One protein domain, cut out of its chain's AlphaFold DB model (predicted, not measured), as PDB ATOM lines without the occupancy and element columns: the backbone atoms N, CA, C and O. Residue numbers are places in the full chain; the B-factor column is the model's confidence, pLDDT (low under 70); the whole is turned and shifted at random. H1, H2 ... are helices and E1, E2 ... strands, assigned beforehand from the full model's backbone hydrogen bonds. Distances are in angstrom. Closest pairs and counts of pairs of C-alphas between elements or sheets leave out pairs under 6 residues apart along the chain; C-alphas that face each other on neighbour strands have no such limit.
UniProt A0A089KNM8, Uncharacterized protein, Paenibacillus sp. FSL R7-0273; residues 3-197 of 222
ATOM      1  N   GLY A   3      32.759   1.042  22.533       84.12
ATOM      2  CA  GLY A   3      33.521   1.254  23.768       84.12
ATOM      3  C   GLY A   3      32.827   0.628  24.973       84.12
ATOM      4  O   GLY A   3      31.701   0.166  24.847       84.12
ATOM      5  N   ILE A   4      33.467   0.601  26.143       85.19
ATOM      6  CA  ILE A   4      32.828   0.103  27.378       85.19
ATOM      7  C   ILE A   4      31.594   0.955  27.712       85.19
ATOM      8  O   ILE A   4      30.505   0.415  27.909       85.19
ATOM      9  N   ASN A   5      31.764   2.277  27.670       89.31
ATOM     10  CA  ASN A   5      30.703   3.268  27.783       89.31
ATOM     11  C   ASN A   5      30.636   4.046  26.463       89.31
ATOM     12  O   ASN A   5      31.430   4.955  26.234       89.31
ATOM     13  N   ALA A   6      29.735   3.650  25.568       85.31
ATOM     14  CA  ALA A   6      29.473   4.389  24.341       85.31
ATOM     15  C   ALA A   6      28.393   5.433  24.637       85.31
ATOM     16  O   ALA A   6      27.261   5.064  24.946       85.31
ATOM     17  N   LEU A   7      28.754   6.713  24.573       84.50
ATOM     18  CA  LEU A   7      27.867   7.818  24.917       84.50
ATOM     19  C   LEU A   7      27.794   8.811  23.762       84.50
ATOM     20  O   LEU A   7      28.820   9.268  23.267       84.50
ATOM     21  N   GLU A   8      26.575   9.157  23.365       81.00
ATOM     22  CA  GLU A   8      26.318  10.200  22.381       81.00
ATOM     23  C   GLU A   8      25.328  11.219  22.926       81.00
ATOM     24  O   GLU A   8      24.225  10.872  23.354       81.00
ATOM     25  N   LEU A   9      25.741  12.486  22.903       81.88
ATOM     26  CA  LEU A   9      24.924  13.631  23.282       81.88
ATOM     27  C   LEU A   9      24.843  14.570  22.084       81.88
ATOM     28  O   LEU A   9      25.862  15.095  21.640       81.88
ATOM     29  N   GLY A  10      23.643  14.802  21.558       73.88
ATOM     30  CA  GLY A  10      23.498  15.609  20.349       73.88
ATOM     31  C   GLY A  10      22.093  16.151  20.124       73.88
ATOM     32  O   GLY A  10      21.094  15.611  20.590       73.88
ATOM     33  N   ARG A  11      21.977  17.260  19.384       66.69
ATOM     34  CA  ARG A  11      20.658  17.784  18.972       66.69
ATOM     35  C   ARG A  11      20.047  16.959  17.834       66.69
ATOM     36  O   ARG A  11      18.830  16.752  17.831       66.69
ATOM     37  N   SER A  12      20.886  16.515  16.903       69.56
ATOM     38  CA  SER A  12      20.539  15.775  15.687       69.56
ATOM     39  C   SER A  12      21.727  14.932  15.233       69.56
ATOM     40  O   SER A  12      22.826  15.472  15.130       69.56
ATOM     41  N   GLY A  13      21.512  13.649  14.937       72.44
ATOM     42  CA  GLY A  13      22.568  12.747  14.472       72.44
ATOM     43  C   GLY A  13      22.026  11.518  13.741       72.44
ATOM     44  O   GLY A  13      20.874  11.118  13.931       72.44
ATOM     45  N   GLN A  14      22.852  10.938  12.868       80.69
ATOM     46  CA  GLN A  14      22.591   9.641  12.244       80.69
ATOM     47  C   GLN A  14      23.656   8.648  12.691       80.69
ATOM     48  O   GLN A  14      24.834   8.785  12.364       80.69
ATOM     49  N   ILE A  15      23.226   7.620  13.413       82.12
ATOM     50  CA  ILE A  15      24.115   6.643  14.028       82.12
ATOM     51  C   ILE A  15      23.797   5.286  13.429       82.12
ATOM     52  O   ILE A  15      22.744   4.682  13.665       82.12
ATOM     53  N   ALA A  16      24.731   4.767  12.638       86.31
ATOM     54  CA  ALA A  16      24.566   3.442  12.061       86.31
ATOM     55  C   ALA A  16      24.584   2.353  13.148       86.31
ATOM     56  O   ALA A  16      23.756   1.439  13.130       86.31
ATOM     57  N   GLU A  17      25.525   2.438  14.094       88.94
ATOM     58  CA  GLU A  17      25.675   1.439  15.149       88.94
ATOM     59  C   GLU A  17      26.371   1.995  16.403       88.94
ATOM     60  O   GLU A  17      27.437   2.617  16.315       88.94
ATOM     61  N   MET A  18      25.803   1.697  17.574       87.94
ATOM     62  CA  MET A  18      26.400   1.933  18.887       87.94
ATOM     63  C   MET A  18      26.526   0.611  19.653       87.94
ATOM     64  O   MET A  18      25.553  -0.138  19.780       87.94
ATOM     65  N   LYS A  19      27.734   0.299  20.132       89.31
ATOM     66  CA  LYS A  19      28.032  -0.923  20.892       89.31
ATOM     67  C   LYS A  19      28.819  -0.603  22.156       89.31
ATOM     68  O   LYS A  19      29.857   0.048  22.064       89.31
ATOM     69  N   GLY A  20      28.392  -1.139  23.289       87.19
ATOM     70  CA  GLY A  20      29.170  -1.086  24.522       87.19
ATOM     71  C   GLY A  20      28.585  -1.917  25.644       87.19
ATOM     72  O   GLY A  20      27.560  -2.551  25.449       87.19
ATOM     73  N   ILE A  21      29.215  -1.937  26.817       88.25
ATOM     74  CA  ILE A  21      28.565  -2.497  28.013       88.25
ATOM     75  C   ILE A  21      27.399  -1.584  28.390       88.25
ATOM     76  O   ILE A  21      26.273  -2.056  28.546       88.25
ATOM     77  N   ASN A  22      27.661  -0.278  28.420       88.81
ATOM     78  CA  ASN A  22      26.651   0.763  28.508       88.81
ATOM     79  C   ASN A  22      26.634   1.538  27.189       88.81
ATOM     80  O   ASN A  22      27.619   2.179  26.825       88.81
ATOM     81  N   ALA A  23      25.525   1.456  26.461       86.38
ATOM     82  CA  ALA A  23      25.266   2.263  25.279       86.38
ATOM     83  C   ALA A  23      24.188   3.289  25.634       86.38
ATOM     84  O   ALA A  23      23.076   2.912  26.004       86.38
ATOM     85  N   PHE A  24      24.533   4.569  25.553       86.00
ATOM     86  CA  PHE A  24      23.669   5.673  25.944       86.00
ATOM     87  C   PHE A  24      23.591   6.700  24.817       86.00
ATOM     88  O   PHE A  24      24.603   7.276  24.420       86.00
ATOM     89  N   GLU A  25      22.384   6.961  24.330       82.69
ATOM     90  CA  GLU A  25      22.108   8.077  23.428       82.69
ATOM     91  C   GLU A  25      21.147   9.039  24.125       82.69
ATOM     92  O   GLU A  25      20.095   8.634  24.627       82.69
ATOM     93  N   SER A  26      21.488  10.324  24.139       83.56
ATOM     94  CA  SER A  26      20.558  11.374  24.535       83.56
ATOM     95  C   SER A  26      20.537  12.485  23.501       83.56
ATOM     96  O   SER A  26      21.568  13.071  23.159       83.56
ATOM     97  N   GLY A  27      19.342  12.795  22.997       75.69
ATOM     98  CA  GLY A  27      19.210  13.802  21.957       75.69
ATOM     99  C   GLY A  27      17.800  14.292  21.667       75.69
ATOM    100  O   GLY A  27      16.791  13.774  22.146       75.69
ATOM    101  N   ARG A  28      17.705  15.375  20.889       71.38
ATOM    102  CA  ARG A  28      16.399  15.957  20.519       71.38
ATOM    103  C   ARG A  28      15.737  15.213  19.365       71.38
ATOM    104  O   ARG A  28      14.524  15.005  19.400       71.38
ATOM    105  N   SER A  29      16.533  14.885  18.358       69.19
ATOM    106  CA  SER A  29      16.145  14.245  17.104       69.19
ATOM    107  C   SER A  29      17.278  13.329  16.651       69.19
ATOM    108  O   SER A  29      18.434  13.658  16.887       69.19
ATOM    109  N   GLY A  30      16.991  12.191  16.026       75.31
ATOM    110  CA  GLY A  30      18.054  11.299  15.564       75.31
ATOM    111  C   GLY A  30      17.540  10.047  14.871       75.31
ATOM    112  O   GLY A  30      16.394   9.632  15.069       75.31
ATOM    113  N   GLN A  31      18.382   9.462  14.025       81.56
ATOM    114  CA  GLN A  31      18.143   8.137  13.460       81.56
ATOM    115  C   GLN A  31      19.223   7.185  13.949       81.56
ATOM    116  O   GLN A  31      20.390   7.329  13.583       81.56
ATOM    117  N   MET A  32      18.821   6.171  14.710       85.25
ATOM    118  CA  MET A  32      19.719   5.111  15.141       85.25
ATOM    119  C   MET A  32      19.295   3.768  14.560       85.25
ATOM    120  O   MET A  32      18.201   3.245  14.788       85.25
ATOM    121  N   ARG A  33      20.200   3.156  13.798       87.44
ATOM    122  CA  ARG A  33      19.930   1.852  13.190       87.44
ATOM    123  C   ARG A  33      20.043   0.717  14.203       87.44
ATOM    124  O   ARG A  33      19.173  -0.150  14.216       87.44
ATOM    125  N   LYS A  34      21.106   0.674  15.005       90.38
ATOM    126  CA  LYS A  34      21.346  -0.427  15.949       90.38
ATOM    127  C   LYS A  34      22.044   0.060  17.212       90.38
ATOM    128  O   LYS A  34      23.136   0.615  17.125       90.38
ATOM    129  N   MET A  35      21.476  -0.265  18.365       89.19
ATOM    130  CA  MET A  35      22.122  -0.118  19.667       89.19
ATOM    131  C   MET A  35      22.236  -1.478  20.342       89.19
ATOM    132  O   MET A  35      21.263  -2.235  20.407       89.19
ATOM    133  N   LYS A  36      23.438  -1.804  20.818       90.56
ATOM    134  CA  LYS A  36      23.700  -3.038  21.555       90.56
ATOM    135  C   LYS A  36      24.512  -2.754  22.806       90.56
ATOM    136  O   LYS A  36      25.591  -2.174  22.713       90.56
ATOM    137  N   GLY A  37      24.052  -3.261  23.937       88.69
ATOM    138  CA  GLY A  37      24.874  -3.332  25.135       88.69
ATOM    139  C   GLY A  37      24.238  -4.126  26.246       88.69
ATOM    140  O   GLY A  37      23.117  -4.582  26.091       88.69
ATOM    141  N   THR A  38      24.926  -4.326  27.363       89.81
ATOM    142  CA  THR A  38      24.276  -4.893  28.555       89.81
ATOM    143  C   THR A  38      23.163  -3.958  29.008       89.81
ATOM    144  O   THR A  38      22.033  -4.397  29.219       89.81
ATOM    145  N   ASN A  39      23.465  -2.664  29.048       89.81
ATOM    146  CA  ASN A  39      22.479  -1.621  29.225       89.81
ATOM    147  C   ASN A  39      22.445  -0.733  27.978       89.81
ATOM    148  O   ASN A  39      23.441  -0.101  27.627       89.81
ATOM    149  N   ALA A  40      21.305  -0.717  27.301       87.56
ATOM    150  CA  ALA A  40      21.030   0.128  26.153       87.56
ATOM    151  C   ALA A  40      19.952   1.132  26.560       87.56
ATOM    152  O   ALA A  40      18.832   0.738  26.886       87.56
ATOM    153  N   PHE A  41      20.307   2.411  26.575       87.12
ATOM    154  CA  PHE A  41      19.425   3.489  26.995       87.12
ATOM    155  C   PHE A  41      19.322   4.529  25.896       87.12
ATOM    156  O   PHE A  41      20.341   5.031  25.414       87.12
ATOM    157  N   VAL A  42      18.091   4.907  25.576       83.69
ATOM    158  CA  VAL A  42      17.825   6.096  24.774       83.69
ATOM    159  C   VAL A  42      16.919   7.050  25.510       83.69
ATOM    160  O   VAL A  42      15.890   6.668  26.065       83.69
ATOM    161  N   LEU A  43      17.352   8.307  25.529       82.88
ATOM    162  CA  LEU A  43      16.606   9.417  26.082       82.88
ATOM    163  C   LEU A  43      16.385  10.463  24.985       82.88
ATOM    164  O   LEU A  43      17.295  11.205  24.618       82.88
ATOM    165  N   GLY A  44      15.177  10.520  24.429       74.25
ATOM    166  CA  GLY A  44      14.931  11.250  23.184       74.25
ATOM    167  C   GLY A  44      13.667  12.101  23.178       74.25
ATOM    168  O   GLY A  44      12.656  11.762  23.785       74.25
ATOM    169  N   ARG A  45      13.660  13.226  22.455       68.62
ATOM    170  CA  ARG A  45      12.399  13.967  22.199       68.62
ATOM    171  C   ARG A  45      11.659  13.499  20.953       68.62
ATOM    172  O   ARG A  45      10.442  13.654  20.897       68.62
ATOM    173  N   SER A  46      12.400  13.029  19.963       66.19
ATOM    174  CA  SER A  46      11.901  12.496  18.705       66.19
ATOM    175  C   SER A  46      13.014  11.687  18.058       66.19
ATOM    176  O   SER A  46      14.181  12.022  18.224       66.19
ATOM    177  N   GLY A  47      12.695  10.615  17.348       75.81
ATOM    178  CA  GLY A  47      13.728   9.806  16.712       75.81
ATOM    179  C   GLY A  47      13.198   8.515  16.123       75.81
ATOM    180  O   GLY A  47      12.091   8.072  16.442       75.81
ATOM    181  N   GLN A  48      13.982   7.927  15.228       83.12
ATOM    182  CA  GLN A  48      13.706   6.608  14.678       83.12
ATOM    183  C   GLN A  48      14.778   5.641  15.147       83.12
ATOM    184  O   GLN A  48      15.958   5.818  14.839       83.12
ATOM    185  N   MET A  49      14.348   4.590  15.834       86.19
ATOM    186  CA  MET A  49      15.211   3.491  16.206       86.19
ATOM    187  C   MET A  49      14.778   2.198  15.536       86.19
ATOM    188  O   MET A  49      13.646   1.730  15.676       86.19
ATOM    189  N   ARG A  50      15.702   1.559  14.822       89.00
ATOM    190  CA  ARG A  50      15.378   0.288  14.170       89.00
ATOM    191  C   ARG A  50      15.544  -0.911  15.106       89.00
ATOM    192  O   ARG A  50      14.704  -1.807  15.074       89.00
ATOM    193  N   GLU A  51      16.593  -0.953  15.921       91.69
ATOM    194  CA  GLU A  51      16.846  -2.095  16.803       91.69
ATOM    195  C   GLU A  51      17.600  -1.691  18.078       91.69
ATOM    196  O   GLU A  51      18.729  -1.202  18.001       91.69
ATOM    197  N   MET A  52      17.008  -1.985  19.239       90.75
ATOM    198  CA  MET A  52      17.661  -1.924  20.548       90.75
ATOM    199  C   MET A  52      17.811  -3.327  21.125       90.75
ATOM    200  O   MET A  52      16.849  -4.098  21.180       90.75
ATOM    201  N   LYS A  53      19.019  -3.661  21.571       91.56
ATOM    202  CA  LYS A  53      19.320  -4.937  22.218       91.56
ATOM    203  C   LYS A  53      20.135  -4.719  23.480       91.56
ATOM    204  O   LYS A  53      21.225  -4.160  23.410       91.56
ATOM    205  N   GLY A  54      19.664  -5.271  24.586       89.12
ATOM    206  CA  GLY A  54      20.480  -5.390  25.781       89.12
ATOM    207  C   GLY A  54      19.839  -6.186  26.886       89.12
ATOM    208  O   GLY A  54      18.688  -6.564  26.764       89.12
ATOM    209  N   THR A  55      20.559  -6.471  27.964       89.75
ATOM    210  CA  THR A  55      19.936  -7.057  29.158       89.75
ATOM    211  C   THR A  55      18.850  -6.121  29.679       89.75
ATOM    212  O   THR A  55      17.714  -6.553  29.875       89.75
ATOM    213  N   ASN A  56      19.186  -4.838  29.790       89.19
ATOM    214  CA  ASN A  56      18.252  -3.751  30.032       89.19
ATOM    215  C   ASN A  56      18.200  -2.877  28.779       89.19
ATOM    216  O   ASN A  56      19.187  -2.237  28.426       89.19
ATOM    217  N   ALA A  57      17.064  -2.887  28.093       87.25
ATOM    218  CA  ALA A  57      16.782  -2.025  26.958       87.25
ATOM    219  C   ALA A  57      15.706  -1.030  27.394       87.25
ATOM    220  O   ALA A  57      14.561  -1.434  27.611       87.25
ATOM    221  N   LEU A  58      16.092   0.231  27.586       87.31
ATOM    222  CA  LEU A  58      15.174   1.300  27.960       87.31
ATOM    223  C   LEU A  58      15.098   2.350  26.856       87.31
ATOM    224  O   LEU A  58      16.119   2.914  26.456       87.31
ATOM    225  N   ASP A  59      13.879   2.681  26.454       84.56
ATOM    226  CA  ASP A  59      13.596   3.881  25.674       84.56
ATOM    227  C   ASP A  59      12.701   4.819  26.477       84.56
ATOM    228  O   ASP A  59      11.655   4.420  26.995       84.56
ATOM    229  N   SER A  60      13.132   6.068  26.613       82.44
ATOM    230  CA  SER A  60      12.416   7.103  27.341       82.44
ATOM    231  C   SER A  60      12.322   8.363  26.493       82.44
ATOM    232  O   SER A  60      13.331   9.014  26.209       82.44
ATOM    233  N   GLY A  61      11.110   8.753  26.085       72.06
ATOM    234  CA  GLY A  61      11.003   9.882  25.171       72.06
ATOM    235  C   GLY A  61       9.633  10.411  24.756       72.06
ATOM    236  O   GLY A  61       8.560   9.962  25.159       72.06
ATOM    237  N   ARG A  62       9.675  11.472  23.946       66.50
ATOM    238  CA  ARG A  62       8.518  12.032  23.213       66.50
ATOM    239  C   ARG A  62       8.593  11.577  21.733       66.50
ATOM    240  O   ARG A  62       9.558  10.902  21.396       66.50
ATOM    241  N   PRO A  63       7.570  11.809  20.878       60.16
ATOM    242  CA  PRO A  63       7.202  10.875  19.813       60.16
ATOM    243  C   PRO A  63       8.354  10.376  18.954       60.16
ATOM    244  O   PRO A  63       8.961  11.136  18.205       60.16
ATOM    245  N   GLY A  64       8.584   9.068  19.042       73.62
ATOM    246  CA  GLY A  64       9.536   8.326  18.234       73.62
ATOM    247  C   GLY A  64       8.914   7.063  17.643       73.62
ATOM    248  O   GLY A  64       7.812   6.644  18.016       73.62
ATOM    249  N   GLN A  65       9.620   6.478  16.681       83.50
ATOM    250  CA  GLN A  65       9.292   5.166  16.129       83.50
ATOM    251  C   GLN A  65      10.379   4.179  16.530       83.50
ATOM    252  O   GLN A  65      11.545   4.387  16.192       83.50
ATOM    253  N   MET A  66       9.992   3.075  17.168       86.94
ATOM    254  CA  MET A  66      10.882   1.952  17.416       86.94
ATOM    255  C   MET A  66      10.386   0.683  16.722       86.94
ATOM    256  O   MET A  66       9.252   0.232  16.880       86.94
ATOM    257  N   SER A  67      11.254   0.072  15.916       90.25
ATOM    258  CA  SER A  67      10.899  -1.161  15.205       90.25
ATOM    259  C   SER A  67      11.056  -2.416  16.065       90.25
ATOM    260  O   SER A  67      10.200  -3.302  16.010       90.25
ATOM    261  N   GLU A  68      12.137  -2.543  16.834       92.88
ATOM    262  CA  GLU A  68      12.342  -3.719  17.677       92.88
ATOM    263  C   GLU A  68      13.161  -3.400  18.932       92.88
ATOM    264  O   GLU A  68      14.300  -2.950  18.831       92.88
ATOM    265  N   MET A  69      12.604  -3.725  20.099       91.75
ATOM    266  CA  MET A  69      13.301  -3.707  21.382       91.75
ATOM    267  C   MET A  69      13.410  -5.120  21.943       91.75
ATOM    268  O   MET A  69      12.421  -5.859  22.006       91.75
ATOM    269  N   LYS A  70      14.621  -5.511  22.336       92.06
ATOM    270  CA  LYS A  70      14.922  -6.832  22.891       92.06
ATOM    271  C   LYS A  70      15.756  -6.710  24.154       92.06
ATOM    272  O   LYS A  70      16.846  -6.145  24.103       92.06
ATOM    273  N   GLY A  71      15.308  -7.357  25.221       89.19
ATOM    274  CA  GLY A  71      16.139  -7.547  26.398       89.19
ATOM    275  C   GLY A  71      15.597  -8.514  27.421       89.19
ATOM    276  O   GLY A  71      14.572  -9.129  27.184       89.19
ATOM    277  N   ILE A  72      16.275  -8.680  28.555       88.31
ATOM    278  CA  ILE A  72      15.642  -9.336  29.708       88.31
ATOM    279  C   ILE A  72      14.567  -8.395  30.244       88.31
ATOM    280  O   ILE A  72      13.414  -8.800  30.382       88.31
ATOM    281  N   ASN A  73      14.935  -7.129  30.433       87.81
ATOM    282  CA  ASN A  73      14.035  -6.033  30.745       87.81
ATOM    283  C   ASN A  73      13.974  -5.103  29.531       87.81
ATOM    284  O   ASN A  73      14.940  -4.410  29.223       87.81
ATOM    285  N   ALA A  74      12.852  -5.131  28.825       87.12
ATOM    286  CA  ALA A  74      12.549  -4.230  27.725       87.12
ATOM    287  C   ALA A  74      11.475  -3.259  28.215       87.12
ATOM    288  O   ALA A  74      10.369  -3.687  28.546       87.12
ATOM    289  N   PHE A  75      11.803  -1.977  28.299       86.81
ATOM    290  CA  PHE A  75      10.915  -0.988  28.889       86.81
ATOM    291  C   PHE A  75      10.874   0.277  28.046       86.81
ATOM    292  O   PHE A  75      11.897   0.871  27.719       86.81
ATOM    293  N   GLU A  76       9.665   0.667  27.680       83.75
ATOM    294  CA  GLU A  76       9.380   1.874  26.924       83.75
ATOM    295  C   GLU A  76       8.562   2.805  27.812       83.75
ATOM    296  O   GLU A  76       7.569   2.407  28.423       83.75
ATOM    297  N   SER A  77       8.985   4.058  27.904       83.00
ATOM    298  CA  SER A  77       8.251   5.104  28.600       83.00
ATOM    299  C   SER A  77       8.173   6.327  27.711       83.00
ATOM    300  O   SER A  77       9.180   6.915  27.325       83.00
ATOM    301  N   GLY A  78       6.960   6.750  27.373       74.94
ATOM    302  CA  GLY A  78       6.823   7.890  26.487       74.94
ATOM    303  C   GLY A  78       5.446   8.515  26.457       74.94
ATOM    304  O   GLY A  78       4.458   8.008  26.983       74.94
ATOM    305  N   ARG A  79       5.361   9.698  25.851       70.69
ATOM    306  CA  ARG A  79       4.077  10.415  25.758       70.69
ATOM    307  C   ARG A  79       3.208   9.898  24.608       70.69
ATOM    308  O   ARG A  79       1.983   9.910  24.711       70.69
ATOM    309  N   SER A  80       3.855   9.510  23.523       70.31
ATOM    310  CA  SER A  80       3.289   9.127  22.228       70.31
ATOM    311  C   SER A  80       4.365   8.343  21.488       70.31
ATOM    312  O   SER A  80       5.510   8.776  21.553       70.31
ATOM    313  N   GLY A  81       4.046   7.255  20.790       77.88
ATOM    314  CA  GLY A  81       5.056   6.482  20.059       77.88
ATOM    315  C   GLY A  81       4.472   5.343  19.229       77.88
ATOM    316  O   GLY A  81       3.307   4.966  19.397       77.88
ATOM    317  N   GLN A  82       5.275   4.825  18.302       85.19
ATOM    318  CA  GLN A  82       4.965   3.595  17.575       85.19
ATOM    319  C   GLN A  82       6.045   2.555  17.851       85.19
ATOM    320  O   GLN A  82       7.184   2.720  17.415       85.19
ATOM    321  N   MET A  83       5.657   1.459  18.499       88.00
ATOM    322  CA  MET A  83       6.521   0.315  18.765       88.00
ATOM    323  C   MET A  83       6.039  -0.888  17.965       88.00
ATOM    324  O   MET A  83       4.972  -1.463  18.201       88.00
ATOM    325  N   ARG A  84       6.822  -1.342  16.988       90.31
ATOM    326  CA  ARG A  84       6.408  -2.519  16.214       90.31
ATOM    327  C   ARG A  84       6.555  -3.799  17.035       90.31
ATOM    328  O   ARG A  84       5.722  -4.700  16.896       90.31
ATOM    329  N   LYS A  85       7.596  -3.921  17.861       93.19
ATOM    330  CA  LYS A  85       7.858  -5.172  18.573       93.19
ATOM    331  C   LYS A  85       8.708  -4.990  19.821       93.19
ATOM    332  O   LYS A  85       9.867  -4.608  19.723       93.19
ATOM    333  N   MET A  86       8.172  -5.413  20.956       91.94
ATOM    334  CA  MET A  86       8.891  -5.461  22.224       91.94
ATOM    335  C   MET A  86       8.991  -6.907  22.708       91.94
ATOM    336  O   MET A  86       8.011  -7.662  22.709       91.94
ATOM    337  N   LYS A  87      10.203  -7.321  23.070       92.25
ATOM    338  CA  LYS A  87      10.511  -8.675  23.522       92.25
ATOM    339  C   LYS A  87      11.390  -8.640  24.760       92.25
ATOM    340  O   LYS A  87      12.501  -8.125  24.696       92.25
ATOM    341  N   GLY A  88      10.958  -9.311  25.815       88.81
ATOM    342  CA  GLY A  88      11.847  -9.633  26.916       88.81
ATOM    343  C   GLY A  88      11.244 -10.553  27.945       88.81
ATOM    344  O   GLY A  88      10.095 -10.932  27.807       88.81
ATOM    345  N   THR A  89      11.993 -10.943  28.970       86.94
ATOM    346  CA  THR A  89      11.391 -11.633  30.122       86.94
ATOM    347  C   THR A  89      10.331 -10.734  30.749       86.94
ATOM    348  O   THR A  89       9.203 -11.164  30.981       86.94
ATOM    349  N   ASN A  90      10.693  -9.467  30.908       86.56
ATOM    350  CA  ASN A  90       9.876  -8.370  31.367       86.56
ATOM    351  C   ASN A  90       9.754  -7.351  30.229       86.56
ATOM    352  O   ASN A  90      10.733  -6.699  29.872       86.56
ATOM    353  N   ALA A  91       8.568  -7.247  29.640       87.00
ATOM    354  CA  ALA A  91       8.228  -6.277  28.612       87.00
ATOM    355  C   ALA A  91       7.200  -5.298  29.187       87.00
ATOM    356  O   ALA A  91       6.088  -5.705  29.530       87.00
ATOM    357  N   PHE A  92       7.594  -4.035  29.319       85.31
ATOM    358  CA  PHE A  92       6.809  -2.981  29.947       85.31
ATOM    359  C   PHE A  92       6.657  -1.790  28.999       85.31
ATOM    360  O   PHE A  92       7.649  -1.229  28.544       85.31
ATOM    361  N   ASP A  93       5.420  -1.375  28.756       84.00
ATOM    362  CA  ASP A  93       5.100  -0.115  28.086       84.00
ATOM    363  C   ASP A  93       4.348   0.797  29.060       84.00
ATOM    364  O   ASP A  93       3.290   0.433  29.573       84.00
ATOM    365  N   LEU A  94       4.907   1.974  29.352       81.50
ATOM    366  CA  LEU A  94       4.297   3.012  30.192       81.50
ATOM    367  C   LEU A  94       3.793   4.216  29.372       81.50
ATOM    368  O   LEU A  94       3.685   5.337  29.881       81.50
ATOM    369  N   GLY A  95       3.511   4.018  28.086       72.94
ATOM    370  CA  GLY A  95       3.138   5.065  27.146       72.94
ATOM    371  C   GLY A  95       1.814   5.774  27.463       72.94
ATOM    372  O   GLY A  95       0.769   5.158  27.624       72.94
ATOM    373  N   ARG A  96       1.764   7.114  27.472       72.62
ATOM    374  CA  ARG A  96       0.477   7.832  27.655       72.62
ATOM    375  C   ARG A  96      -0.481   7.608  26.474       72.62
ATOM    376  O   ARG A  96      -1.698   7.530  26.664       72.62
ATOM    377  N   SER A  97       0.071   7.585  25.268       72.44
ATOM    378  CA  SER A  97      -0.605   7.298  24.004       72.44
ATOM    379  C   SER A  97       0.344   6.510  23.104       72.44
ATOM    380  O   SER A  97       1.549   6.720  23.195       72.44
ATOM    381  N   GLY A  98      -0.140   5.612  22.247       78.69
ATOM    382  CA  GLY A  98       0.763   4.890  21.349       78.69
ATOM    383  C   GLY A  98       0.128   3.748  20.574       78.69
ATOM    384  O   GLY A  98      -1.017   3.356  20.817       78.69
ATOM    385  N   GLN A  99       0.881   3.235  19.606       84.50
ATOM    386  CA  GLN A  99       0.542   2.014  18.884       84.50
ATOM    387  C   GLN A  99       1.636   0.979  19.109       84.50
ATOM    388  O   GLN A  99       2.780   1.198  18.709       84.50
ATOM    389  N   MET A 100       1.262  -0.175  19.662       88.12
ATOM    390  CA  MET A 100       2.143  -1.327  19.754       88.12
ATOM    391  C   MET A 100       1.597  -2.520  18.964       88.12
ATOM    392  O   MET A 100       0.456  -2.966  19.115       88.12
ATOM    393  N   CYS A 101       2.417  -3.064  18.064       90.44
ATOM    394  CA  CYS A 101       1.989  -4.192  17.233       90.44
ATOM    395  C   CYS A 101       2.149  -5.547  17.935       90.44
ATOM    396  O   CYS A 101       1.261  -6.395  17.835       90.44
ATOM    397  N   GLU A 102       3.271  -5.794  18.610       93.25
ATOM    398  CA  GLU A 102       3.497  -7.066  19.294       93.25
ATOM    399  C   GLU A 102       4.341  -6.897  20.560       93.25
ATOM    400  O   GLU A 102       5.494  -6.483  20.484       93.25
ATOM    401  N   MET A 103       3.795  -7.330  21.695       92.06
ATOM    402  CA  MET A 103       4.519  -7.442  22.957       92.06
ATOM    403  C   MET A 103       4.631  -8.899  23.383       92.06
ATOM    404  O   MET A 103       3.646  -9.649  23.357       92.06
ATOM    405  N   LYS A 104       5.842  -9.317  23.744       91.94
ATOM    406  CA  LYS A 104       6.146 -10.687  24.156       91.94
ATOM    407  C   LYS A 104       7.030 -10.699  25.391       91.94
ATOM    408  O   LYS A 104       8.134 -10.165  25.336       91.94
ATOM    409  N   GLY A 105       6.600 -11.418  26.418       89.06
ATOM    410  CA  GLY A 105       7.468 -11.754  27.536       89.06
ATOM    411  C   GLY A 105       6.903 -12.780  28.487       89.06
ATOM    412  O   GLY A 105       5.819 -13.283  28.249       89.06
ATOM    413  N   ILE A 106       7.625 -13.122  29.551       86.06
ATOM    414  CA  ILE A 106       7.004 -13.854  30.668       86.06
ATOM    415  C   ILE A 106       5.993 -12.919  31.328       86.06
ATOM    416  O   ILE A 106       4.837 -13.286  31.518       86.06
ATOM    417  N   ASN A 107       6.436 -11.692  31.570       86.50
ATOM    418  CA  ASN A 107       5.685 -10.576  32.097       86.50
ATOM    419  C   ASN A 107       5.538  -9.528  30.994       86.50
ATOM    420  O   ASN A 107       6.521  -8.926  30.572       86.50
ATOM    421  N   ALA A 108       4.320  -9.344  30.507       87.12
ATOM    422  CA  ALA A 108       3.967  -8.381  29.482       87.12
ATOM    423  C   ALA A 108       2.937  -7.407  30.069       87.12
ATOM    424  O   ALA A 108       1.776  -7.769  30.252       87.12
ATOM    425  N   PHE A 109       3.368  -6.180  30.353       85.06
ATOM    426  CA  PHE A 109       2.555  -5.127  30.950       85.06
ATOM    427  C   PHE A 109       2.468  -3.905  30.035       85.06
ATOM    428  O   PHE A 109       3.485  -3.342  29.645       85.06
ATOM    429  N   ASP A 110       1.248  -3.487  29.723       84.06
ATOM    430  CA  ASP A 110       0.950  -2.217  29.055       84.06
ATOM    431  C   ASP A 110       0.147  -1.356  30.035       84.06
ATOM    432  O   ASP A 110      -0.977  -1.702  30.404       84.06
ATOM    433  N   LEU A 111       0.759  -0.278  30.523       81.38
ATOM    434  CA  LEU A 111       0.214   0.629  31.533       81.38
ATOM    435  C   LEU A 111      -0.116   2.004  30.930       81.38
ATOM    436  O   LEU A 111       0.107   3.048  31.554       81.38
ATOM    437  N   GLY A 112      -0.624   2.022  29.699       74.00
ATOM    438  CA  GLY A 112      -0.898   3.259  28.990       74.00
ATOM    439  C   GLY A 112      -2.250   3.910  29.274       74.00
ATOM    440  O   GLY A 112      -3.279   3.265  29.449       74.00
ATOM    441  N   ARG A 113      -2.311   5.250  29.251       73.19
ATOM    442  CA  ARG A 113      -3.599   5.965  29.414       73.19
ATOM    443  C   ARG A 113      -4.524   5.684  28.232       73.19
ATOM    444  O   ARG A 113      -5.732   5.516  28.425       73.19
ATOM    445  N   SER A 114      -3.952   5.666  27.033       73.38
ATOM    446  CA  SER A 114      -4.649   5.348  25.799       73.38
ATOM    447  C   SER A 114      -3.746   4.687  24.771       73.38
ATOM    448  O   SER A 114      -2.551   4.931  24.794       73.38
ATOM    449  N   GLY A 115      -4.273   3.868  23.862       79.12
ATOM    450  CA  GLY A 115      -3.429   3.252  22.836       79.12
ATOM    451  C   GLY A 115      -4.069   2.093  22.086       79.12
ATOM    452  O   GLY A 115      -5.185   1.666  22.392       79.12
ATOM    453  N   GLN A 116      -3.356   1.601  21.077       84.00
ATOM    454  CA  GLN A 116      -3.731   0.407  20.325       84.00
ATOM    455  C   GLN A 116      -2.654  -0.665  20.464       84.00
ATOM    456  O   GLN A 116      -1.525  -0.469  20.025       84.00
ATOM    457  N   MET A 117      -3.036  -1.825  20.987       87.50
ATOM    458  CA  MET A 117      -2.199  -3.013  21.075       87.50
ATOM    459  C   MET A 117      -2.775  -4.112  20.181       87.50
ATOM    460  O   MET A 117      -3.890  -4.603  20.377       87.50
ATOM    461  N   ARG A 118      -2.032  -4.549  19.161       89.62
ATOM    462  CA  ARG A 118      -2.535  -5.621  18.280       89.62
ATOM    463  C   ARG A 118      -2.390  -6.998  18.913       89.62
ATOM    464  O   ARG A 118      -3.262  -7.848  18.721       89.62
ATOM    465  N   LYS A 119      -1.285  -7.255  19.612       92.25
ATOM    466  CA  LYS A 119      -0.990  -8.591  20.123       92.25
ATOM    467  C   LYS A 119      -0.110  -8.547  21.360       92.25
ATOM    468  O   LYS A 119       1.039  -8.133  21.280       92.25
ATOM    469  N   MET A 120      -0.609  -9.106  22.452       90.44
ATOM    470  CA  MET A 120       0.154  -9.312  23.674       90.44
ATOM    471  C   MET A 120       0.242 -10.802  23.992       90.44
ATOM    472  O   MET A 120      -0.751 -11.533  23.905       90.44
ATOM    473  N   LYS A 121       1.449 -11.265  24.313       90.69
ATOM    474  CA  LYS A 121       1.713 -12.647  24.704       90.69
ATOM    475  C   LYS A 121       2.622 -12.696  25.921       90.69
ATOM    476  O   LYS A 121       3.735 -12.184  25.856       90.69
ATOM    477  N   GLY A 122       2.199 -13.413  26.950       87.88
ATOM    478  CA  GLY A 122       3.093 -13.794  28.033       87.88
ATOM    479  C   GLY A 122       2.475 -14.740  29.031       87.88
ATOM    480  O   GLY A 122       1.306 -15.053  28.901       87.88
ATOM    481  N   THR A 123       3.230 -15.226  30.008       85.31
ATOM    482  CA  THR A 123       2.633 -15.981  31.123       85.31
ATOM    483  C   THR A 123       1.682 -15.075  31.895       85.31
ATOM    484  O   THR A 123       0.543 -15.447  32.163       85.31
ATOM    485  N   ASN A 124       2.149 -13.859  32.159       84.25
ATOM    486  CA  ASN A 124       1.455 -12.750  32.778       84.25
ATOM    487  C   ASN A 124       1.295 -11.656  31.729       84.25
ATOM    488  O   ASN A 124       2.264 -10.997  31.362       84.25
ATOM    489  N   ALA A 125       0.085 -11.485  31.223       85.00
ATOM    490  CA  ALA A 125      -0.281 -10.424  30.309       85.00
ATOM    491  C   ALA A 125      -1.246  -9.486  31.041       85.00
ATOM    492  O   ALA A 125      -2.276  -9.924  31.557       85.00
ATOM    493  N   PHE A 126      -0.924  -8.200  31.080       83.81
ATOM    494  CA  PHE A 126      -1.692  -7.195  31.802       83.81
ATOM    495  C   PHE A 126      -1.799  -5.920  30.973       83.81
ATOM    496  O   PHE A 126      -0.805  -5.417  30.456       83.81
ATOM    497  N   VAL A 127      -3.012  -5.389  30.883       81.44
ATOM    498  CA  VAL A 127      -3.297  -4.087  30.282       81.44
ATOM    499  C   VAL A 127      -4.034  -3.243  31.304       81.44
ATOM    500  O   VAL A 127      -5.119  -3.620  31.748       81.44
ATOM    501  N   LEU A 128      -3.469  -2.093  31.653       80.88
ATOM    502  CA  LEU A 128      -4.091  -1.098  32.514       80.88
ATOM    503  C   LEU A 128      -4.166   0.227  31.764       80.88
ATOM    504  O   LEU A 128      -3.143   0.851  31.506       80.88
ATOM    505  N   GLY A 129      -5.375   0.698  31.466       73.56
ATOM    506  CA  GLY A 129      -5.525   1.964  30.760       73.56
ATOM    507  C   GLY A 129      -6.893   2.606  30.871       73.56
ATOM    508  O   GLY A 129      -7.862   2.003  31.314       73.56
ATOM    509  N   ARG A 130      -7.015   3.877  30.478       70.38
ATOM    510  CA  ARG A 130      -8.310   4.577  30.526       70.38
ATOM    511  C   ARG A 130      -9.173   4.229  29.310       70.38
ATOM    512  O   ARG A 130     -10.373   3.989  29.471       70.38
ATOM    513  N   SER A 131      -8.570   4.199  28.124       69.06
ATOM    514  CA  SER A 131      -9.255   4.020  26.835       69.06
ATOM    515  C   SER A 131      -8.308   3.440  25.782       69.06
ATOM    516  O   SER A 131      -7.349   4.104  25.417       69.06
ATOM    517  N   GLY A 132      -8.551   2.251  25.239       74.69
ATOM    518  CA  GLY A 132      -7.638   1.661  24.254       74.69
ATOM    519  C   GLY A 132      -8.207   0.430  23.565       74.69
ATOM    520  O   GLY A 132      -9.239  -0.091  23.978       74.69
ATOM    521  N   GLN A 133      -7.554  -0.022  22.501       80.00
ATOM    522  CA  GLN A 133      -7.983  -1.198  21.744       80.00
ATOM    523  C   GLN A 133      -6.930  -2.298  21.816       80.00
ATOM    524  O   GLN A 133      -5.799  -2.107  21.378       80.00
ATOM    525  N   MET A 134      -7.326  -3.469  22.305       83.81
ATOM    526  CA  MET A 134      -6.542  -4.696  22.292       83.81
ATOM    527  C   MET A 134      -7.155  -5.686  21.298       83.81
ATOM    528  O   MET A 134      -8.282  -6.141  21.477       83.81
ATOM    529  N   ARG A 135      -6.432  -6.096  20.251       85.56
ATOM    530  CA  ARG A 135      -6.992  -7.109  19.328       85.56
ATOM    531  C   ARG A 135      -6.855  -8.524  19.877       85.56
ATOM    532  O   ARG A 135      -7.824  -9.273  19.845       85.56
ATOM    533  N   LYS A 136      -5.665  -8.918  20.339       87.69
ATOM    534  CA  LYS A 136      -5.403 -10.289  20.801       87.69
ATOM    535  C   LYS A 136      -4.508 -10.314  22.029       87.69
ATOM    536  O   LYS A 136      -3.372  -9.853  21.975       87.69
ATOM    537  N   MET A 137      -4.965 -10.978  23.078       85.38
ATOM    538  CA  MET A 137      -4.208 -11.186  24.303       85.38
ATOM    539  C   MET A 137      -4.145 -12.673  24.628       85.38
ATOM    540  O   MET A 137      -5.167 -13.365  24.616       85.38
ATOM    541  N   LYS A 138      -2.939 -13.181  24.881       86.56
ATOM    542  CA  LYS A 138      -2.737 -14.566  25.308       86.56
ATOM    543  C   LYS A 138      -1.805 -14.627  26.505       86.56
ATOM    544  O   LYS A 138      -0.677 -14.151  26.410       86.56
ATOM    545  N   GLY A 139      -2.241 -15.300  27.556       83.94
ATOM    546  CA  GLY A 139      -1.376 -15.659  28.665       83.94
ATOM    547  C   GLY A 139      -2.044 -16.551  29.675       83.94
ATOM    548  O   GLY A 139      -3.256 -16.672  29.645       83.94
ATOM    549  N   THR A 140      -1.284 -17.198  30.551       80.56
ATOM    550  CA  THR A 140      -1.862 -17.967  31.666       80.56
ATOM    551  C   THR A 140      -2.735 -17.039  32.513       80.56
ATOM    552  O   THR A 140      -3.921 -17.285  32.717       80.56
ATOM    553  N   ASN A 141      -2.164 -15.899  32.875       80.56
ATOM    554  CA  ASN A 141      -2.795 -14.777  33.539       80.56
ATOM    555  C   ASN A 141      -2.992 -13.666  32.505       80.56
ATOM    556  O   ASN A 141      -2.012 -13.130  31.996       80.56
ATOM    557  N   ALA A 142      -4.236 -13.348  32.159       79.69
ATOM    558  CA  ALA A 142      -4.575 -12.317  31.187       79.69
ATOM    559  C   ALA A 142      -5.581 -11.343  31.806       79.69
ATOM    560  O   ALA A 142      -6.735 -11.699  32.023       79.69
ATOM    561  N   PHE A 143      -5.153 -10.120  32.096       79.88
ATOM    562  CA  PHE A 143      -5.991  -9.135  32.774       79.88
ATOM    563  C   PHE A 143      -6.062  -7.834  31.982       79.88
ATOM    564  O   PHE A 143      -5.035  -7.250  31.639       79.88
ATOM    565  N   VAL A 144      -7.275  -7.355  31.739       75.12
ATOM    566  CA  VAL A 144      -7.532  -6.043  31.151       75.12
ATOM    567  C   VAL A 144      -8.350  -5.222  32.132       75.12
ATOM    568  O   VAL A 144      -9.447  -5.618  32.523       75.12
ATOM    569  N   TRP A 145      -7.816  -4.066  32.515       74.69
ATOM    570  CA  TRP A 145      -8.495  -3.092  33.355       74.69
ATOM    571  C   TRP A 145      -8.569  -1.749  32.639       74.69
ATOM    572  O   TRP A 145      -7.544  -1.146  32.308       74.69
ATOM    573  N   GLY A 146      -9.781  -1.229  32.448       68.31
ATOM    574  CA  GLY A 146      -9.932   0.120  31.924       68.31
ATOM    575  C   GLY A 146     -11.342   0.670  31.899       68.31
ATOM    576  O   GLY A 146     -12.324  -0.042  32.040       68.31
ATOM    577  N   ARG A 147     -11.472   1.988  31.727       65.00
ATOM    578  CA  ARG A 147     -12.793   2.639  31.776       65.00
ATOM    579  C   ARG A 147     -13.590   2.469  30.479       65.00
ATOM    580  O   ARG A 147     -14.810   2.489  30.515       65.00
ATOM    581  N   SER A 148     -12.905   2.345  29.345       63.97
ATOM    582  CA  SER A 148     -13.512   2.350  28.000       63.97
ATOM    583  C   SER A 148     -12.674   1.574  26.974       63.97
ATOM    584  O   SER A 148     -12.649   1.899  25.791       63.97
ATOM    585  N   GLY A 149     -11.903   0.588  27.441       65.25
ATOM    586  CA  GLY A 149     -11.080  -0.251  26.572       65.25
ATOM    587  C   GLY A 149     -11.903  -1.327  25.866       65.25
ATOM    588  O   GLY A 149     -12.884  -1.813  26.417       65.25
ATOM    589  N   GLN A 150     -11.496  -1.707  24.658       71.56
ATOM    590  CA  GLN A 150     -12.069  -2.832  23.920       71.56
ATOM    591  C   GLN A 150     -11.019  -3.926  23.770       71.56
ATOM    592  O   GLN A 150      -9.895  -3.642  23.356       71.56
ATOM    593  N   ILE A 151     -11.395  -5.176  24.042       78.75
ATOM    594  CA  ILE A 151     -10.590  -6.351  23.710       78.75
ATOM    595  C   ILE A 151     -11.379  -7.272  22.778       78.75
ATOM    596  O   ILE A 151     -12.531  -7.581  23.057       78.75
ATOM    597  N   ALA A 152     -10.785  -7.693  21.656       82.06
ATOM    598  CA  ALA A 152     -11.475  -8.555  20.686       82.06
ATOM    599  C   ALA A 152     -11.298 -10.057  20.982       82.06
ATOM    600  O   ALA A 152     -12.247 -10.829  20.876       82.06
ATOM    601  N   GLU A 153     -10.094 -10.490  21.368       81.44
ATOM    602  CA  GLU A 153      -9.799 -11.887  21.705       81.44
ATOM    603  C   GLU A 153      -8.895 -11.959  22.942       81.44
ATOM    604  O   GLU A 153      -7.750 -11.503  22.906       81.44
ATOM    605  N   MET A 154      -9.377 -12.601  24.009       81.62
ATOM    606  CA  MET A 154      -8.602 -12.887  25.217       81.62
ATOM    607  C   MET A 154      -8.555 -14.394  25.476       81.62
ATOM    608  O   MET A 154      -9.583 -15.074  25.465       81.62
ATOM    609  N   LYS A 155      -7.352 -14.930  25.698       80.75
ATOM    610  CA  LYS A 155      -7.131 -16.341  26.036       80.75
ATOM    611  C   LYS A 155      -6.208 -16.460  27.238       80.75
ATOM    612  O   LYS A 155      -5.069 -16.004  27.173       80.75
ATOM    613  N   GLY A 156      -6.686 -17.142  28.270       78.00
ATOM    614  CA  GLY A 156      -5.902 -17.495  29.440       78.00
ATOM    615  C   GLY A 156      -6.643 -18.400  30.398       78.00
ATOM    616  O   GLY A 156      -7.857 -18.556  30.274       78.00
ATOM    617  N   THR A 157      -5.911 -19.014  31.326       74.00
ATOM    618  CA  THR A 157      -6.525 -19.792  32.410       74.00
ATOM    619  C   THR A 157      -7.221 -18.847  33.386       74.00
ATOM    620  O   THR A 157      -8.384 -19.051  33.718       74.00
ATOM    621  N   ASN A 158      -6.548 -17.749  33.737       75.12
ATOM    622  CA  ASN A 158      -7.068 -16.664  34.560       75.12
ATOM    623  C   ASN A 158      -7.247 -15.424  33.682       75.12
ATOM    624  O   ASN A 158      -6.358 -14.580  33.598       75.12
ATOM    625  N   ALA A 159      -8.375 -15.360  32.976       74.25
ATOM    626  CA  ALA A 159      -8.700 -14.259  32.081       74.25
ATOM    627  C   ALA A 159      -9.752 -13.338  32.726       74.25
ATOM    628  O   ALA A 159     -10.862 -13.797  32.998       74.25
ATOM    629  N   LEU A 160      -9.420 -12.066  32.963       74.44
ATOM    630  CA  LEU A 160     -10.341 -11.053  33.492       74.44
ATOM    631  C   LEU A 160     -10.371  -9.812  32.601       74.44
ATOM    632  O   LEU A 160      -9.333  -9.291  32.206       74.44
ATOM    633  N   ASP A 161     -11.578  -9.316  32.353       74.12
ATOM    634  CA  ASP A 161     -11.843  -8.066  31.647       74.12
ATOM    635  C   ASP A 161     -12.819  -7.241  32.494       74.12
ATOM    636  O   ASP A 161     -13.979  -7.622  32.666       74.12
ATOM    637  N   SER A 162     -12.326  -6.151  33.085       65.88
ATOM    638  CA  SER A 162     -13.108  -5.224  33.916       65.88
ATOM    639  C   SER A 162     -13.369  -3.880  33.221       65.88
ATOM    640  O   SER A 162     -13.625  -2.870  33.881       65.88
ATOM    641  N   GLY A 163     -13.329  -3.867  31.883       55.25
ATOM    642  CA  GLY A 163     -13.688  -2.733  31.033       55.25
ATOM    643  C   GLY A 163     -15.083  -2.148  31.308       55.25
ATOM    644  O   GLY A 163     -16.059  -2.895  31.402       55.25
ATOM    645  N   GLY A 164     -15.214  -0.814  31.386       48.47
ATOM    646  CA  GLY A 164     -16.522  -0.122  31.334       48.47
ATOM    647  C   GLY A 164     -17.308  -0.407  30.034       48.47
ATOM    648  O   GLY A 164     -16.816  -1.149  29.188       48.47
ATOM    649  N   PRO A 165     -18.535   0.128  29.853       42.41
ATOM    650  CA  PRO A 165     -19.515  -0.375  28.882       42.41
ATOM    651  C   PRO A 165     -18.998  -0.280  27.436       42.41
ATOM    652  O   PRO A 165     -19.083   0.754  26.782       42.41
ATOM    653  N   GLY A 166     -18.443  -1.382  26.948       45.00
ATOM    654  CA  GLY A 166     -17.976  -1.603  25.587       45.00
ATOM    655  C   GLY A 166     -18.186  -3.076  25.218       45.00
ATOM    656  O   GLY A 166     -18.487  -3.886  26.100       45.00
ATOM    657  N   PRO A 167     -18.079  -3.448  23.932       40.69
ATOM    658  CA  PRO A 167     -18.288  -4.825  23.495       40.69
ATOM    659  C   PRO A 167     -17.271  -5.757  24.173       40.69
ATOM    660  O   PRO A 167     -16.076  -5.707  23.887       40.69
ATOM    661  N   ARG A 168     -17.758  -6.585  25.105       52.72
ATOM    662  CA  ARG A 168     -16.951  -7.542  25.874       52.72
ATOM    663  C   ARG A 168     -16.584  -8.734  24.991       52.72
ATOM    664  O   ARG A 168     -17.467  -9.358  24.399       52.72
ATOM    665  N   SER A 169     -15.305  -9.104  24.939       46.38
ATOM    666  CA  SER A 169     -14.924 -10.390  24.336       46.38
ATOM    667  C   SER A 169     -15.370 -11.548  25.228       46.38
ATOM    668  O   SER A 169     -15.209 -11.504  26.445       46.38
ATOM    669  N   ARG A 170     -15.937 -12.604  24.630       44.09
ATOM    670  CA  ARG A 170     -16.284 -13.840  25.348       44.09
ATOM    671  C   ARG A 170     -14.991 -14.601  25.686       44.09
ATOM    672  O   ARG A 170     -14.329 -15.066  24.752       44.09
ATOM    673  N   PRO A 171     -14.624 -14.780  26.969       47.12
ATOM    674  CA  PRO A 171     -13.491 -15.623  27.329       47.12
ATOM    675  C   PRO A 171     -13.811 -17.069  26.927       47.12
ATOM    676  O   PRO A 171     -14.830 -17.621  27.338       47.12
ATOM    677  N   ARG A 172     -12.960 -17.716  26.124       44.50
ATOM    678  CA  ARG A 172     -13.061 -19.171  25.907       44.50
ATOM    679  C   ARG A 172     -12.419 -19.876  27.107       44.50
ATOM    680  O   ARG A 172     -11.198 -19.995  27.140       44.50
ATOM    681  N   GLN A 173     -13.215 -20.314  28.087       49.22
ATOM    682  CA  GLN A 173     -12.721 -20.997  29.292       49.22
ATOM    683  C   GLN A 173     -12.873 -22.526  29.232       49.22
ATOM    684  O   GLN A 173     -13.960 -23.050  29.010       49.22
ATOM    685  N   ARG A 174     -11.779 -23.236  29.550       34.66
ATOM    686  CA  ARG A 174     -11.813 -24.468  30.354       34.66
ATOM    687  C   ARG A 174     -11.560 -24.015  31.797       34.66
ATOM    688  O   ARG A 174     -10.463 -23.552  32.081       34.66
ATOM    689  N   ARG A 175     -12.562 -24.158  32.671       36.75
ATOM    690  CA  ARG A 175     -12.593 -23.773  34.104       36.75
ATOM    691  C   ARG A 175     -12.882 -22.291  34.389       36.75
ATOM    692  O   ARG A 175     -12.034 -21.528  34.835       36.75
ATOM    693  N   ALA A 176     -14.143 -21.929  34.175       38.34
ATOM    694  CA  ALA A 176     -14.796 -20.788  34.803       38.34
ATOM    695  C   ALA A 176     -15.207 -21.169  36.237       38.34
ATOM    696  O   ALA A 176     -16.213 -21.845  36.393       38.34
ATOM    697  N   CYS A 177     -14.399 -20.842  37.251       34.94
ATOM    698  CA  CYS A 177     -14.798 -20.669  38.665       34.94
ATOM    699  C   CYS A 177     -13.537 -20.662  39.528       34.94
ATOM    700  O   CYS A 177     -13.033 -21.727  39.843       34.94
ATOM    701  N   TYR A 178     -13.012 -19.486  39.872       31.73
ATOM    702  CA  TYR A 178     -12.163 -19.252  41.063       31.73
ATOM    703  C   TYR A 178     -11.842 -17.752  41.250       31.73
ATOM    704  O   TYR A 178     -11.349 -17.340  42.295       31.73
ATOM    705  N   SER A 179     -12.153 -16.901  40.263       38.81
ATOM    706  CA  SER A 179     -11.739 -15.492  40.237       38.81
ATOM    707  C   SER A 179     -12.644 -14.509  40.992       38.81
ATOM    708  O   SER A 179     -12.212 -13.384  41.236       38.81
ATOM    709  N   GLN A 180     -13.850 -14.903  41.421       35.06
ATOM    710  CA  GLN A 180     -14.705 -14.028  42.241       35.06
ATOM    711  C   GLN A 180     -14.167 -13.816  43.670       35.06
ATOM    712  O   GLN A 180     -14.605 -12.887  44.342       35.06
ATOM    713  N   LEU A 181     -13.226 -14.639  44.147       32.16
ATOM    714  CA  LEU A 181     -12.736 -14.572  45.530       32.16
ATOM    715  C   LEU A 181     -11.489 -13.694  45.705       32.16
ATOM    716  O   LEU A 181     -11.456 -12.863  46.604       32.16
ATOM    717  N   ILE A 182     -10.513 -13.772  44.797       42.00
ATOM    718  CA  ILE A 182      -9.236 -13.048  44.952       42.00
ATOM    719  C   ILE A 182      -9.382 -11.548  44.626       42.00
ATOM    720  O   ILE A 182      -8.788 -10.698  45.289       42.00
ATOM    721  N   ALA A 183     -10.229 -11.189  43.652       38.06
ATOM    722  CA  ALA A 183     -10.500  -9.782  43.337       38.06
ATOM    723  C   ALA A 183     -11.229  -9.062  44.488       38.06
ATOM    724  O   ALA A 183     -10.971  -7.884  44.741       38.06
ATOM    725  N   ASN A 184     -12.081  -9.784  45.222       38.56
ATOM    726  CA  ASN A 184     -12.726  -9.260  46.420       38.56
ATOM    727  C   ASN A 184     -11.736  -9.097  47.577       38.56
ATOM    728  O   ASN A 184     -11.873  -8.136  48.320       38.56
ATOM    729  N   GLU A 185     -10.707  -9.938  47.709       32.75
ATOM    730  CA  GLU A 185      -9.706  -9.794  48.779       32.75
ATOM    731  C   GLU A 185      -8.743  -8.612  48.571       32.75
ATOM    732  O   GLU A 185      -8.421  -7.913  49.535       32.75
ATOM    733  N   HIS A 186      -8.332  -8.310  47.332       39.91
ATOM    734  CA  HIS A 186      -7.478  -7.140  47.053       39.91
ATOM    735  C   HIS A 186      -8.258  -5.816  47.036       39.91
ATOM    736  O   HIS A 186      -7.754  -4.789  47.502       39.91
ATOM    737  N   ALA A 187      -9.511  -5.828  46.563       35.91
ATOM    738  CA  ALA A 187     -10.399  -4.677  46.696       35.91
ATOM    739  C   ALA A 187     -10.783  -4.451  48.169       35.91
ATOM    740  O   ALA A 187     -10.706  -3.319  48.639       35.91
ATOM    741  N   ALA A 188     -11.108  -5.501  48.932       34.78
ATOM    742  CA  ALA A 188     -11.433  -5.381  50.354       34.78
ATOM    743  C   ALA A 188     -10.263  -4.824  51.169       34.78
ATOM    744  O   ALA A 188     -10.501  -3.907  51.943       34.78
ATOM    745  N   HIS A 189      -9.015  -5.257  50.942       33.88
ATOM    746  CA  HIS A 189      -7.844  -4.674  51.620       33.88
ATOM    747  C   HIS A 189      -7.614  -3.187  51.296       33.88
ATOM    748  O   HIS A 189      -7.095  -2.440  52.123       33.88
ATOM    749  N   SER A 190      -8.038  -2.735  50.114       33.22
ATOM    750  CA  SER A 190      -7.940  -1.326  49.706       33.22
ATOM    751  C   SER A 190      -9.102  -0.480  50.249       33.22
ATOM    752  O   SER A 190      -8.935   0.704  50.543       33.22
ATOM    753  N   TYR A 191     -10.286  -1.079  50.420       31.92
ATOM    754  CA  TYR A 191     -11.464  -0.418  50.992       31.92
ATOM    755  C   TYR A 191     -11.478  -0.428  52.530       31.92
ATOM    756  O   TYR A 191     -12.034   0.498  53.125       31.92
ATOM    757  N   THR A 192     -10.840  -1.400  53.192       29.88
ATOM    758  CA  THR A 192     -10.728  -1.441  54.660       29.88
ATOM    759  C   THR A 192      -9.790  -0.369  55.205       29.88
ATOM    760  O   THR A 192     -10.065   0.157  56.276       29.88
ATOM    761  N   LEU A 193      -8.782   0.082  54.450       31.83
ATOM    762  CA  LEU A 193      -7.950   1.225  54.858       31.83
ATOM    763  C   LEU A 193      -8.647   2.590  54.699       31.83
ATOM    764  O   LEU A 193      -8.223   3.561  55.318       31.83
ATOM    765  N   ARG A 194      -9.748   2.681  53.934       30.73
ATOM    766  CA  ARG A 194     -10.508   3.937  53.753       30.73
ATOM    767  C   ARG A 194     -11.781   4.039  54.601       30.73
ATOM    768  O   ARG A 194     -12.422   5.085  54.600       30.73
ATOM    769  N   ARG A 195     -12.166   2.986  55.332       27.86
ATOM    770  CA  ARG A 195     -13.363   2.973  56.205       27.86
ATOM    771  C   ARG A 195     -13.078   2.671  57.679       27.86
ATOM    772  O   ARG A 195     -14.006   2.379  58.421       27.86
ATOM    773  N   VAL A 196     -11.833   2.803  58.132       34.28
ATOM    774  CA  VAL A 196     -11.527   2.818  59.577       34.28
ATOM    775  C   VAL A 196     -11.746   4.211  60.202       34.28
ATOM    776  O   VAL A 196     -11.693   4.339  61.418       34.28
ATOM    777  N   SER A 197     -12.106   5.246  59.426       38.62
ATOM    778  CA  SER A 197     -12.302   6.606  59.974       38.62
ATOM    779  C   SER A 197     -13.736   7.042  60.277       38.62
ATOM    780  O   SER A 197     -13.897   8.130  60.817       38.62
TER     781      SER A 197
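What this domain is: This is residues 3 to 197 of the 222 residues of an uncharacterized protein of Paenibacillus sp. FSL R7-0273 (UniProt A0A089KNM8). The chain winds in stacked turns, a solenoid in which strands E1 to E16 pair parallel from turn to turn, with E1 at one end of the stack and E15 and E16 at the other. Beyond E15 and E16 a long link, residues 162 to 178, leads into H1, and residues 184 to 197, of which 184 to 192 belong to H1, stick out. The printed part has 195 residues, mostly strand, with sixteen named strands and then one named helix along the chain; the strands form one branched, parallel sheet. The whole is compact, with a radius of gyration of the C-alphas of 18.7 A and spans of 54 by 43 by 27 A.

How they stand to each other: E1, residues 5 to 15, is an edge strand beside E2, residues 22 to 36, with N 6 and O 22 at 2.9 A, within hydrogen-bond range. E2 bends by 171 degrees at residue 31; on its other side lie E3, residues 39 to 44, and E4, residues 47 to 53, with N 23 and O 39 at 2.9 A and N 32 and O 48 at 2.9 A. E5, residues 56 to 61, neighbours E3, and E6, residues 64 to 66, neighbours E4. E7, residues 69 to 78, has E4 and E5 on one side and E8, residues 81 to 93, on the other, with N 71 and O 87 at 3.0 A. E8 bends by 165 degrees at residue 86; E6 and E7 lie on one side of it, E9, residues 99 to 104, and E10, residues 107 to 110, on the other. E11, residues 114 to 121, neighbours E9 and E13, residues 131 to 138, which neighbours E15, residues 150 to 155. E12, residues 124 to 129, neighbours E10 and E14, residues 141 to 146, which neighbours E16, residues 158 to 161, with N 142 and O 158 at 2.8 A. H1, residues 179 to 192, is only just not on the sheet, with 4 pairs of C-alphas within 10 A; in it 8 of 10 O i to N i+4 pairs are within range.

Where its parts are: E1 begins at C-alpha 5 (30.703, 3.268, 27.783). E11 and E13 are 19.1 A and 19.8 A long. H1, 20.2 A long, ends at C-alpha 192 (-10.728, -1.441, 54.660).

The domain as a whole: The C-alphas of Ala 16 and Ser 197, 60.5 A apart, are the farthest. The printed part has no cut; the link from E16 to H1 is long. Mean pLDDT of the printed part is 74.4, and residues 162 to 197 are among those under 70.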